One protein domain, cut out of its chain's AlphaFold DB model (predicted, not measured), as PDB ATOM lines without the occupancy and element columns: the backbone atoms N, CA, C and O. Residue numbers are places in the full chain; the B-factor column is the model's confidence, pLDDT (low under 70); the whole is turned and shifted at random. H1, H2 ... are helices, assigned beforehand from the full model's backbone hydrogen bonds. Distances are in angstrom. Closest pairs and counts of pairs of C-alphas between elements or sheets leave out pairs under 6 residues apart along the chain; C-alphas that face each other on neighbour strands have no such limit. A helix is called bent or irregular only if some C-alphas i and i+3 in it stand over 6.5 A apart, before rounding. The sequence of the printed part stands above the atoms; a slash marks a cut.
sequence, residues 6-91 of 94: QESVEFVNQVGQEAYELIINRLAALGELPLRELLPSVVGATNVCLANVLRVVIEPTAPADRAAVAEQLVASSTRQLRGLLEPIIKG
ATOM      1  N   GLN A   6      40.020  30.878   9.033       74.81
ATOM      2  CA  GLN A   6      39.912  32.322   9.276       74.81
ATOM      3  C   GLN A   6      39.830  33.121   7.974       74.81
ATOM      4  O   GLN A   6      38.927  33.941   7.830       74.81
ATOM      5  N   GLU A   7      40.697  32.833   7.002       78.31
ATOM      6  CA  GLU A   7      40.659  33.493   5.689       78.31
ATOM      7  C   GLU A   7      39.336  33.217   4.959       78.31
ATOM      8  O   GLU A   7      38.798  34.096   4.290       78.31
ATOM      9  N   SER A   8      38.777  32.011   5.110       74.88
ATOM     10  CA  SER A   8      37.469  31.648   4.553       74.88
ATOM     11  C   SER A   8      36.337  32.476   5.166       74.88
ATOM     12  O   SER A   8      35.486  32.998   4.446       74.88
ATOM     13  N   VAL A   9      36.343  32.656   6.490       79.62
ATOM     14  CA  VAL A   9      35.338  33.468   7.194       79.62
ATOM     15  C   VAL A   9      35.451  34.946   6.820       79.62
ATOM     16  O   VAL A   9      34.437  35.582   6.533       79.62
ATOM     17  N   GLU A  10      36.663  35.498   6.787       83.12
ATOM     18  CA  GLU A  10      36.897  36.891   6.388       83.12
ATOM     19  C   GLU A  10      36.461  37.148   4.946       83.12
ATOM     20  O   GLU A  10      35.769  38.130   4.675       83.12
ATOM     21  N   PHE A  11      36.786  36.226   4.041       86.19
ATOM     22  CA  PHE A  11      36.362  36.292   2.649       86.19
ATOM     23  C   PHE A  11      34.835  36.273   2.510       86.19
ATOM     24  O   PHE A  11      34.261  37.125   1.831       86.19
ATOM     25  N   VAL A  12      34.150  35.348   3.189       84.81
ATOM     26  CA  VAL A  12      32.679  35.267   3.159       84.81
ATOM     27  C   VAL A  12      32.039  36.540   3.721       84.81
ATOM     28  O   VAL A  12      31.048  37.014   3.165       84.81
ATOM     29  N   ASN A  13      32.611  37.130   4.774       85.56
ATOM     30  CA  ASN A  13      32.123  38.388   5.339       85.56
ATOM     31  C   ASN A  13      32.273  39.561   4.361       85.56
ATOM     32  O   ASN A  13      31.335  40.343   4.214       85.56
ATOM     33  N   GLN A  14      33.416  39.672   3.676       89.69
ATOM     34  CA  GLN A  14      33.645  40.714   2.667       89.69
ATOM     35  C   GLN A  14      32.638  40.606   1.519       89.69
ATOM     36  O   GLN A  14      31.928  41.565   1.227       89.69
ATOM     37  N   VAL A  15      32.490  39.410   0.943       90.62
ATOM     38  CA  VAL A  15      31.524  39.161  -0.138       90.62
ATOM     39  C   VAL A  15      30.088  39.436   0.325       90.62
ATOM     40  O   VAL A  15      29.286  40.004  -0.418       90.62
ATOM     41  N   GLY A  16      29.747  39.065   1.564       89.12
ATOM     42  CA  GLY A  16      28.435  39.337   2.153       89.12
ATOM     43  C   GLY A  16      28.143  40.832   2.311       89.12
ATOM     44  O   GLY A  16      27.030  41.272   2.011       89.12
ATOM     45  N   GLN A  17      29.139  41.617   2.726       89.69
ATOM     46  CA  GLN A  17      29.028  43.071   2.849       89.69
ATOM     47  C   GLN A  17      28.828  43.740   1.482       89.69
ATOM     48  O   GLN A  17      27.920  44.555   1.322       89.69
ATOM     49  N   GLU A  18      29.611  43.345   0.478       93.06
ATOM     50  CA  GLU A  18      29.464  43.852  -0.892       93.06
ATOM     51  C   GLU A  18      28.076  43.530  -1.466       93.06
ATOM     52  O   GLU A  18      27.417  44.385  -2.062       93.06
ATOM     53  N   ALA A  19      27.577  42.310  -1.238       92.50
ATOM     54  CA  ALA A  19      26.241  41.912  -1.669       92.50
ATOM     55  C   ALA A  19      25.136  42.763  -1.015       92.50
ATOM     56  O   ALA A  19      24.178  43.155  -1.686       92.50
ATOM     57  N   TYR A  20      25.269  43.078   0.275       90.00
ATOM     58  CA  TYR A  20      24.337  43.951   0.989       90.00
ATOM     59  C   TYR A  20      24.298  45.366   0.393       90.00
ATOM     60  O   TYR A  20      23.218  45.902   0.132       90.00
ATOM     61  N   GLU A  21      25.462  45.950   0.111       92.19
ATOM     62  CA  GLU A  21      25.563  47.280  -0.499       92.19
ATOM     63  C   GLU A  21      24.949  47.309  -1.903       92.19
ATOM     64  O   GLU A  21      24.194  48.226  -2.238       92.19
ATOM     65  N   LEU A  22      25.191  46.270  -2.709       93.69
ATOM     66  CA  LEU A  22      24.574  46.123  -4.028       93.69
ATOM     67  C   LEU A  22      23.042  46.062  -3.948       93.69
ATOM     68  O   LEU A  22      22.366  46.699  -4.762       93.69
ATOM     69  N   ILE A  23      22.485  45.344  -2.967       92.19
ATOM     70  CA  ILE A  23      21.032  45.271  -2.747       92.19
ATOM     71  C   ILE A  23      20.471  46.656  -2.413       92.19
ATOM     72  O   ILE A  23      19.500  47.083  -3.041       92.19
ATOM     73  N   ILE A  24      21.080  47.375  -1.468       89.19
ATOM     74  CA  ILE A  24      20.619  48.714  -1.071       89.19
ATOM     75  C   ILE A  24      20.672  49.686  -2.243       89.19
ATOM     76  O   ILE A  24      19.678  50.354  -2.531       89.19
ATOM     77  N   ASN A  25      21.800  49.731  -2.950       89.81
ATOM     78  CA  ASN A  25      21.977  50.619  -4.095       89.81
ATOM     79  C   ASN A  25      20.950  50.320  -5.190       89.81
ATOM     80  O   ASN A  25      20.388  51.235  -5.794       89.81
ATOM     81  N   ARG A  26      20.656  49.034  -5.428       90.50
ATOM     82  CA  ARG A  26      19.651  48.639  -6.415       90.50
ATOM     83  C   ARG A  26      18.238  49.022  -5.989       90.50
ATOM     84  O   ARG A  26      17.479  49.478  -6.839       90.50
ATOM     85  N   LEU A  27      17.888  48.855  -4.714       87.25
ATOM     86  CA  LEU A  27      16.586  49.265  -4.187       87.25
ATOM     87  C   LEU A  27      16.403  50.782  -4.287       87.25
ATOM     88  O   LEU A  27      15.382  51.222  -4.803       87.25
ATOM     89  N   ALA A  28      17.414  51.568  -3.903       84.75
ATOM     90  CA  ALA A  28      17.387  53.026  -4.030       84.75
ATOM     91  C   ALA A  28      17.224  53.483  -5.493       84.75
ATOM     92  O   ALA A  28      16.473  54.414  -5.779       84.75
ATOM     93  N   ALA A  29      17.875  52.797  -6.439       86.50
ATOM     94  CA  ALA A  29      17.759  53.098  -7.866       86.50
ATOM     95  C   ALA A  29      16.376  52.772  -8.466       86.50
ATOM     96  O   ALA A  29      16.030  53.307  -9.519       86.50
ATOM     97  N   LEU A  30      15.595  51.887  -7.837       81.81
ATOM     98  CA  LEU A  30      14.234  51.540  -8.267       81.81
ATOM     99  C   LEU A  30      13.169  52.501  -7.709       81.81
ATOM    100  O   LEU A  30      12.012  52.424  -8.120       81.81
ATOM    101  N   GLY A  31      13.561  53.413  -6.818       77.06
ATOM    102  CA  GLY A  31      12.711  54.437  -6.221       77.06
ATOM    103  C   GLY A  31      13.038  54.648  -4.744       77.06
ATOM    104  O   GLY A  31      13.568  53.761  -4.073       77.06
ATOM    105  N   GLU A  32      12.704  55.824  -4.217       74.69
ATOM    106  CA  GLU A  32      12.828  56.088  -2.784       74.69
ATOM    107  C   GLU A  32      11.796  55.254  -2.017       74.69
ATOM    108  O   GLU A  32      10.601  55.553  -2.003       74.69
ATOM    109  N   LEU A  33      12.264  54.185  -1.375       74.94
ATOM    110  CA  LEU A  33      11.467  53.450  -0.403       74.94
ATOM    111  C   LEU A  33      11.490  54.192   0.937       74.94
ATOM    112  O   LEU A  33      12.567  54.566   1.414       74.94
ATOM    113  N   PRO A  34      10.337  54.349   1.610       80.88
ATOM    114  CA  PRO A  34      10.319  54.764   3.003       80.88
ATOM    115  C   PRO A  34      11.225  53.850   3.837       80.88
ATOM    116  O   PRO A  34      11.221  52.634   3.650       80.88
ATOM    117  N   LEU A  35      11.956  54.394   4.819       75.81
ATOM    118  CA  LEU A  35      12.881  53.608   5.657       75.81
ATOM    119  C   LEU A  35      12.216  52.367   6.289       75.81
ATOM    120  O   LEU A  35      12.836  51.311   6.405       75.81
ATOM    121  N   ARG A  36      10.926  52.477   6.640       82.62
ATOM    122  CA  ARG A  36      10.113  51.376   7.190       82.62
ATOM    123  C   ARG A  36       9.927  50.200   6.215       82.62
ATOM    124  O   ARG A  36       9.669  49.086   6.650       82.62
ATOM    125  N   GLU A  37      10.031  50.458   4.914       84.62
ATOM    126  CA  GLU A  37       9.887  49.487   3.823       84.62
ATOM    127  C   GLU A  37      11.251  49.019   3.296       84.62
ATOM    128  O   GLU A  37      11.349  47.925   2.737       84.62
ATOM    129  N   LEU A  38      12.321  49.785   3.545       83.81
ATOM    130  CA  LEU A  38      13.681  49.434   3.141       83.81
ATOM    131  C   LEU A  38      14.160  48.142   3.811       83.81
ATOM    132  O   LEU A  38      14.578  47.221   3.116       83.81
ATOM    133  N   LEU A  39      14.066  48.041   5.141       84.50
ATOM    134  CA  LEU A  39      14.555  46.859   5.861       84.50
ATOM    135  C   LEU A  39      13.822  45.565   5.438       84.50
ATOM    136  O   LEU A  39      14.507  44.602   5.091       84.50
ATOM    137  N   PRO A  40      12.473  45.518   5.371       89.38
ATOM    138  CA  PRO A  40      11.763  44.364   4.816       89.38
ATOM    139  C   PRO A  40      12.160  44.035   3.373       89.38
ATOM    140  O   PRO A  40      12.274  42.860   3.031       89.38
ATOM    141  N   SER A  41      12.408  45.049   2.537       89.81
ATOM    142  CA  SER A  41      12.808  44.854   1.136       89.81
ATOM    143  C   SER A  41      14.212  44.268   1.014       89.81
ATOM    144  O   SER A  41      14.421  43.341   0.235       89.81
ATOM    145  N   VAL A  42      15.161  44.752   1.820       90.38
ATOM    146  CA  VAL A  42      16.526  44.214   1.880       90.38
ATOM    147  C   VAL A  42      16.501  42.767   2.370       90.38
ATOM    148  O   VAL A  42      17.069  41.894   1.722       90.38
ATOM    149  N   VAL A  43      15.782  42.478   3.461       91.06
ATOM    150  CA  VAL A  43      15.631  41.106   3.978       91.06
ATOM    151  C   VAL A  43      14.963  40.196   2.940       91.06
ATOM    152  O   VAL A  43      15.407  39.068   2.727       91.06
ATOM    153  N   GLY A  44      13.929  40.687   2.252       92.56
ATOM    154  CA  GLY A  44      13.266  39.969   1.166       92.56
ATOM    155  C   GLY A  44      14.215  39.637   0.014       92.56
ATOM    156  O   GLY A  44      14.263  38.488  -0.425       92.56
ATOM    157  N   ALA A  45      15.017  40.605  -0.435       92.62
ATOM    158  CA  ALA A  45      16.020  40.398  -1.476       92.62
ATOM    159  C   ALA A  45      17.075  39.361  -1.055       92.62
ATOM    160  O   ALA A  45      17.369  38.439  -1.818       92.62
ATOM    161  N   THR A  46      17.572  39.435   0.182       92.44
ATOM    162  CA  THR A  46      18.508  38.444   0.733       92.44
ATOM    163  C   THR A  46      17.899  37.039   0.764       92.44
ATOM    164  O   THR A  46      18.561  36.070   0.391       92.44
ATOM    165  N   ASN A  47      16.619  36.910   1.127       94.38
ATOM    166  CA  ASN A  47      15.918  35.625   1.107       94.38
ATOM    167  C   ASN A  47      15.757  35.064  -0.314       94.38
ATOM    168  O   ASN A  47      15.865  33.854  -0.504       94.38
ATOM    169  N   VAL A  48      15.544  35.917  -1.323       94.44
ATOM    170  CA  VAL A  48      15.527  35.495  -2.736       94.44
ATOM    171  C   VAL A  48      16.902  34.981  -3.168       94.44
ATOM    172  O   VAL A  48      16.984  33.932  -3.810       94.44
ATOM    173  N   CYS A  49      17.983  35.666  -2.783       93.50
ATOM    174  CA  CYS A  49      19.348  35.194  -3.029       93.50
ATOM    175  C   CYS A  49      19.585  33.819  -2.391       93.50
ATOM    176  O   CYS A  49      20.015  32.894  -3.080       93.50
ATOM    177  N   LEU A  50      19.230  33.655  -1.111       94.06
ATOM    178  CA  LEU A  50      19.333  32.374  -0.410       94.06
ATOM    179  C   LEU A  50      18.532  31.280  -1.127       94.06
ATOM    180  O   LEU A  50      19.071  30.212  -1.400       94.06
ATOM    181  N   ALA A  51      17.278  31.548  -1.496       95.69
ATOM    182  CA  ALA A  51      16.435  30.584  -2.197       95.69
ATOM    183  C   ALA A  51      17.053  30.122  -3.527       95.69
ATOM    184  O   ALA A  51      17.010  28.933  -3.837       95.69
ATOM    185  N   ASN A  52      17.664  31.033  -4.293       94.94
ATOM    186  CA  ASN A  52      18.349  30.684  -5.540       94.94
ATOM    187  C   ASN A  52      19.579  29.798  -5.303       94.94
ATOM    188  O   ASN A  52      19.808  28.877  -6.081       94.94
ATOM    189  N   VAL A  53      20.332  30.024  -4.222       93.50
ATOM    190  CA  VAL A  53      21.456  29.154  -3.842       93.50
ATOM    191  C   VAL A  53      20.953  27.775  -3.414       93.50
ATOM    192  O   VAL A  53      21.429  26.761  -3.919       93.50
ATOM    193  N   LEU A  54      19.958  27.714  -2.523       95.06
ATOM    194  CA  LEU A  54      19.429  26.441  -2.018       95.06
ATOM    195  C   LEU A  54      18.788  25.601  -3.127       95.06
ATOM    196  O   LEU A  54      18.902  24.375  -3.117       95.06
ATOM    197  N   ARG A  55      18.160  26.252  -4.112       94.94
ATOM    198  CA  ARG A  55      17.561  25.601  -5.283       94.94
ATOM    199  C   ARG A  55      18.551  24.691  -6.016       94.94
ATOM    200  O   ARG A  55      18.162  23.589  -6.385       94.94
ATOM    201  N   VAL A  56      19.820  25.096  -6.137       95.56
ATOM    202  CA  VAL A  56      20.887  24.307  -6.791       95.56
ATOM    203  C   VAL A  56      21.071  22.935  -6.134       95.56
ATOM    204  O   VAL A  56      21.385  21.961  -6.812       95.56
ATOM    205  N   VAL A  57      20.849  22.849  -4.822       94.81
ATOM    206  CA  VAL A  57      20.965  21.601  -4.055       94.81
ATOM    207  C   VAL A  57      19.643  20.837  -4.025       94.81
ATOM    208  O   VAL A  57      19.644  19.613  -4.086       94.81
ATOM    209  N   ILE A  58      18.509  21.538  -3.940       95.94
ATOM    210  CA  ILE A  58      17.188  20.914  -3.797       95.94
ATOM    211  C   ILE A  58      16.711  20.295  -5.115       95.94
ATOM    212  O   ILE A  58      16.206  19.174  -5.114       95.94
ATOM    213  N   GLU A  59      16.843  20.985  -6.248       95.75
ATOM    214  CA  GLU A  59      16.260  20.530  -7.521       95.75
ATOM    215  C   GLU A  59      16.725  19.140  -7.986       95.75
ATOM    216  O   GLU A  59      15.863  18.361  -8.414       95.75
ATOM    217  N   PRO A  60      18.017  18.774  -7.863       96.12
ATOM    218  CA  PRO A  60      18.505  17.449  -8.241       96.12
ATOM    219  C   PRO A  60      18.029  16.308  -7.330       96.12
ATOM    220  O   PRO A  60      18.159  15.144  -7.703       96.12
ATOM    221  N   THR A  61      17.504  16.604  -6.134       95.25
ATOM    222  CA  THR A  61      17.045  15.567  -5.196       95.25
ATOM    223  C   THR A  61      15.744  14.917  -5.665       95.25
ATOM    224  O   THR A  61      14.923  15.542  -6.354       95.25
ATOM    225  N   ALA A  62      15.545  13.652  -5.281       93.50
ATOM    226  CA  ALA A  62      14.318  12.932  -5.587       93.50
ATOM    227  C   ALA A  62      13.106  13.708  -5.040       93.50
ATOM    228  O   ALA A  62      13.177  14.238  -3.929       93.50
ATOM    229  N   PRO A  63      11.974  13.778  -5.769       95.12
ATOM    230  CA  PRO A  63      10.828  14.582  -5.348       95.12
ATOM    231  C   PRO A  63      10.337  14.303  -3.920       95.12
ATOM    232  O   PRO A  63       9.894  15.234  -3.253       95.12
ATOM    233  N   ALA A  64      10.453  13.056  -3.450       96.12
ATOM    234  CA  ALA A  64      10.079  12.649  -2.095       96.12
ATOM    235  C   ALA A  64      10.975  13.256  -0.994       96.12
ATOM    236  O   ALA A  64      10.499  13.474   0.116       96.12
ATOM    237  N   ASP A  65      12.232  13.581  -1.308       97.12
ATOM    238  CA  ASP A  65      13.232  14.043  -0.336       97.12
ATOM    239  C   ASP A  65      13.380  15.571  -0.308       97.12
ATOM    240  O   ASP A  65      13.928  16.132   0.643       97.12
ATOM    241  N   ARG A  66      12.867  16.271  -1.330       96.50
ATOM    242  CA  ARG A  66      13.030  17.726  -1.506       96.50
ATOM    243  C   ARG A  66      12.634  18.535  -0.277       96.50
ATOM    244  O   ARG A  66      13.341  19.475   0.077       96.50
ATOM    245  N   ALA A  67      11.518  18.183   0.363       96.44
ATOM    246  CA  ALA A  67      11.033  18.885   1.550       96.44
ATOM    247  C   ALA A  67      12.013  18.744   2.724       96.44
ATOM    248  O   ALA A  67      12.433  19.746   3.297       96.44
ATOM    249  N   ALA A  68      12.452  17.516   3.013       97.06
ATOM    250  CA  ALA A  68      13.398  17.245   4.091       97.06
ATOM    251  C   ALA A  68      14.752  17.935   3.852       97.06
ATOM    252  O   ALA A  68      15.320  18.531   4.767       97.06
ATOM    253  N   VAL A  69      15.256  17.907   2.613       96.31
ATOM    254  CA  VAL A  69      16.507  18.588   2.244       96.31
ATOM    255  C   VAL A  69      16.367  20.105   2.371       96.31
ATOM    256  O   VAL A  69      17.246  20.757   2.938       96.31
ATOM    257  N   ALA A  70      15.257  20.681   1.902       95.69
ATOM    258  CA  ALA A  70      14.997  22.111   2.031       95.69
ATOM    259  C   ALA A  70      14.964  22.553   3.503       95.69
ATOM    260  O   ALA A  70      15.618  23.534   3.859       95.69
ATOM    261  N   GLU A  71      14.268  21.813   4.370       97.00
ATOM    262  CA  GLU A  71      14.204  22.107   5.806       97.00
ATOM    263  C   GLU A  71      15.584  22.076   6.469       97.00
ATOM    264  O   GLU A  71      15.933  22.993   7.216       97.00
ATOM    265  N   GLN A  72      16.405  21.068   6.163       96.50
ATOM    266  CA  GLN A  72      17.765  20.964   6.698       96.50
ATOM    267  C   GLN A  72      18.644  22.145   6.271       96.50
ATOM    268  O   GLN A  72      19.353  22.725   7.100       96.50
ATOM    269  N   LEU A  73      18.579  22.532   4.996       94.94
ATOM    270  CA  LEU A  73      19.337  23.660   4.457       94.94
ATOM    271  C   LEU A  73      18.907  24.992   5.090       94.94
ATOM    272  O   LEU A  73      19.757  25.777   5.517       94.94
ATOM    273  N   VAL A  74      17.597  25.225   5.220       96.00
ATOM    274  CA  VAL A  74      17.044  26.427   5.870       96.00
ATOM    275  C   VAL A  74      17.433  26.481   7.348       96.00
ATOM    276  O   VAL A  74      17.851  27.532   7.844       96.00
ATOM    277  N   ALA A  75      17.351  25.355   8.060       95.50
ATOM    278  CA  ALA A  75      17.747  25.275   9.462       95.50
ATOM    279  C   ALA A  75      19.247  25.557   9.652       95.50
ATOM    280  O   ALA A  75      19.629  26.260  10.592       95.50
ATOM    281  N   SER A  76      20.093  25.052   8.748       93.44
ATOM    282  CA  SER A  76      21.533  25.322   8.746       93.44
ATOM    283  C   SER A  76      21.829  26.811   8.549       93.44
ATOM    284  O   SER A  76      22.519  27.421   9.368       93.44
ATOM    285  N   SER A  77      21.221  27.428   7.530       92.31
ATOM    286  CA  SER A  77      21.367  28.862   7.250       92.31
ATOM    287  C   SER A  77      20.890  29.727   8.424       92.31
ATOM    288  O   SER A  77      21.573  30.661   8.842       92.31
ATOM    289  N   THR A  78      19.769  29.359   9.047       93.69
ATOM    290  CA  THR A  78      19.236  30.068  10.220       93.69
ATOM    291  C   THR A  78      20.179  29.967  11.424       93.69
ATOM    292  O   THR A  78      20.340  30.929  12.179       93.69
ATOM    293  N   ARG A  79      20.834  28.816  11.614       92.88
ATOM    294  CA  ARG A  79      21.838  28.634  12.670       92.88
ATOM    295  C   ARG A  79      23.057  29.527  12.441       92.88
ATOM    296  O   ARG A  79      23.521  30.146  13.394       92.88
ATOM    297  N   GLN A  80      23.534  29.627  11.202       88.88
ATOM    298  CA  GLN A  80      24.632  30.526  10.837       88.88
ATOM    299  C   GLN A  80      24.261  31.991  11.086       88.88
ATOM    300  O   GLN A  80      25.001  32.694  11.768       88.88
ATOM    301  N   LEU A  81      23.078  32.424  10.632       90.62
ATOM    302  CA  LEU A  81      22.567  33.771  10.897       90.62
ATOM    303  C   LEU A  81      22.532  34.074  12.401       90.62
ATOM    304  O   LEU A  81      22.987  35.131  12.831       90.62
ATOM    305  N   ARG A  82      22.040  33.138  13.221       90.56
ATOM    306  CA  ARG A  82      22.039  33.303  14.680       90.56
ATOM    307  C   ARG A  82      23.453  33.475  15.238       90.56
ATOM    308  O   ARG A  82      23.635  34.341  16.084       90.56
ATOM    309  N   GLY A  83      24.423  32.698  14.757       86.56
ATOM    310  CA  GLY A  83      25.826  32.829  15.159       86.56
ATOM    311  C   GLY A  83      26.418  34.201  14.818       86.56
ATOM    312  O   GLY A  83      27.123  34.775  15.640       86.56
ATOM    313  N   LEU A  84      26.071  34.771  13.658       84.88
ATOM    314  CA  LEU A  84      26.491  36.126  13.270       84.88
ATOM    315  C   LEU A  84      25.868  37.215  14.155       84.88
ATOM    316  O   LEU A  84      26.507  38.221  14.450       84.88
ATOM    317  N   LEU A  85      24.626  37.016  14.598       87.50
ATOM    318  CA  LEU A  85      23.930  37.954  15.481       87.50
ATOM    319  C   LEU A  85      24.355  37.819  16.947       87.50
ATOM    320  O   LEU A  85      24.149  38.737  17.737       87.50
ATOM    321  N   GLU A  86      24.937  36.689  17.337       89.44
ATOM    322  CA  GLU A  86      25.236  36.369  18.730       89.44
ATOM    323  C   GLU A  86      26.171  37.379  19.427       89.44
ATOM    324  O   GLU A  86      25.843  37.774  20.549       89.44
ATOM    325  N   PRO A  87      27.254  37.887  18.799       84.88
ATOM    326  CA  PRO A  87      28.075  38.957  19.373       84.88
ATOM    327  C   PRO A  87      27.308  40.268  19.575       84.88
ATOM    328  O   PRO A  87      27.555  40.989  20.538       84.88
ATOM    329  N   ILE A  88      26.355  40.569  18.687       87.38
ATOM    330  CA  ILE A  88      25.522  41.778  18.762       87.38
ATOM    331  C   ILE A  88      24.511  41.644  19.906       87.38
ATOM    332  O   ILE A  88      24.306  42.580  20.670       87.38
ATOM    333  N   ILE A  89      23.909  40.459  20.054       85.81
ATOM    334  CA  ILE A  89      22.913  40.158  21.091       85.81
ATOM    335  C   ILE A  89      23.552  40.110  22.483       85.81
ATOM    336  O   ILE A  89      22.977  40.621  23.441       85.81
ATOM    337  N   LYS A  90      24.715  39.462  22.614       86.94
ATOM    338  CA  LYS A  90      25.384  39.256  23.910       86.94
ATOM    339  C   LYS A  90      26.264  40.435  24.335       86.94
ATOM    340  O   LYS A  90      26.625  40.505  25.506       86.94
ATOM    341  N   GLY A  91      26.575  41.352  23.416       66.75
ATOM    342  CA  GLY A  91      27.516  42.448  23.639       66.75
ATOM    343  C   GLY A  91      28.976  41.973  23.716       66.75
ATOM    344  O   GLY A  91      29.245  40.765  23.715       66.75
TER     345      GLY A  91
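This is residues 6 to 91 of the 94 residues of an uncharacterized protein of Variovorax sp. PAMC 28711 (UniProt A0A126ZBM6). Three long helices make a loose, open frame: H2 is the base, H1 packs on its first part, and H3 folds back from its last part. H1 and H3 extend to the same side of H2 without meeting; residues 6 to 12, 78 to 83 and 85 to 91 stick out. The printed part has 86 residues, H1, H2, H3 in order, no named strand: all helix, loose, radius of gyration of the C-alphas 15.6 A, spans 43 by 33 by 24 A.

H1, residues 6 to 29, 34.9 A long, begins at C-alpha (39.912, 32.322, 9.276). H2, residues 35 to 58, measures 34.3 A. H3, residues 66 to 90, measures 35.5 A and ends at C-alpha (25.384, 39.256, 23.910). H3 is only just irregular, C-alphas 84 and 87 being 6.9 A apart, with a kink of 38 degrees near residue 84.

H1, with residues 20 to 27 alone, touches H2, closest C-alphas Ile 23 and Val 42, 6.5 A, at a steep tilt of 54 degrees, opposite ways. H2 and H3 form a helical hairpin, tilted 44 degrees; their closest C-alphas, Ile 58 and Arg 66, are 5.7 A apart. H1 and H3 are apart. O i to N i+4 pairs are within hydrogen-bond range throughout H1, in 16 of 20 in H2 and 19 of 21 in H3.

C-alphas 62 and 91, the farthest apart, are 43.6 A apart. The printed part has no cut and no long link; residue 91 alone is under pLDDT 70.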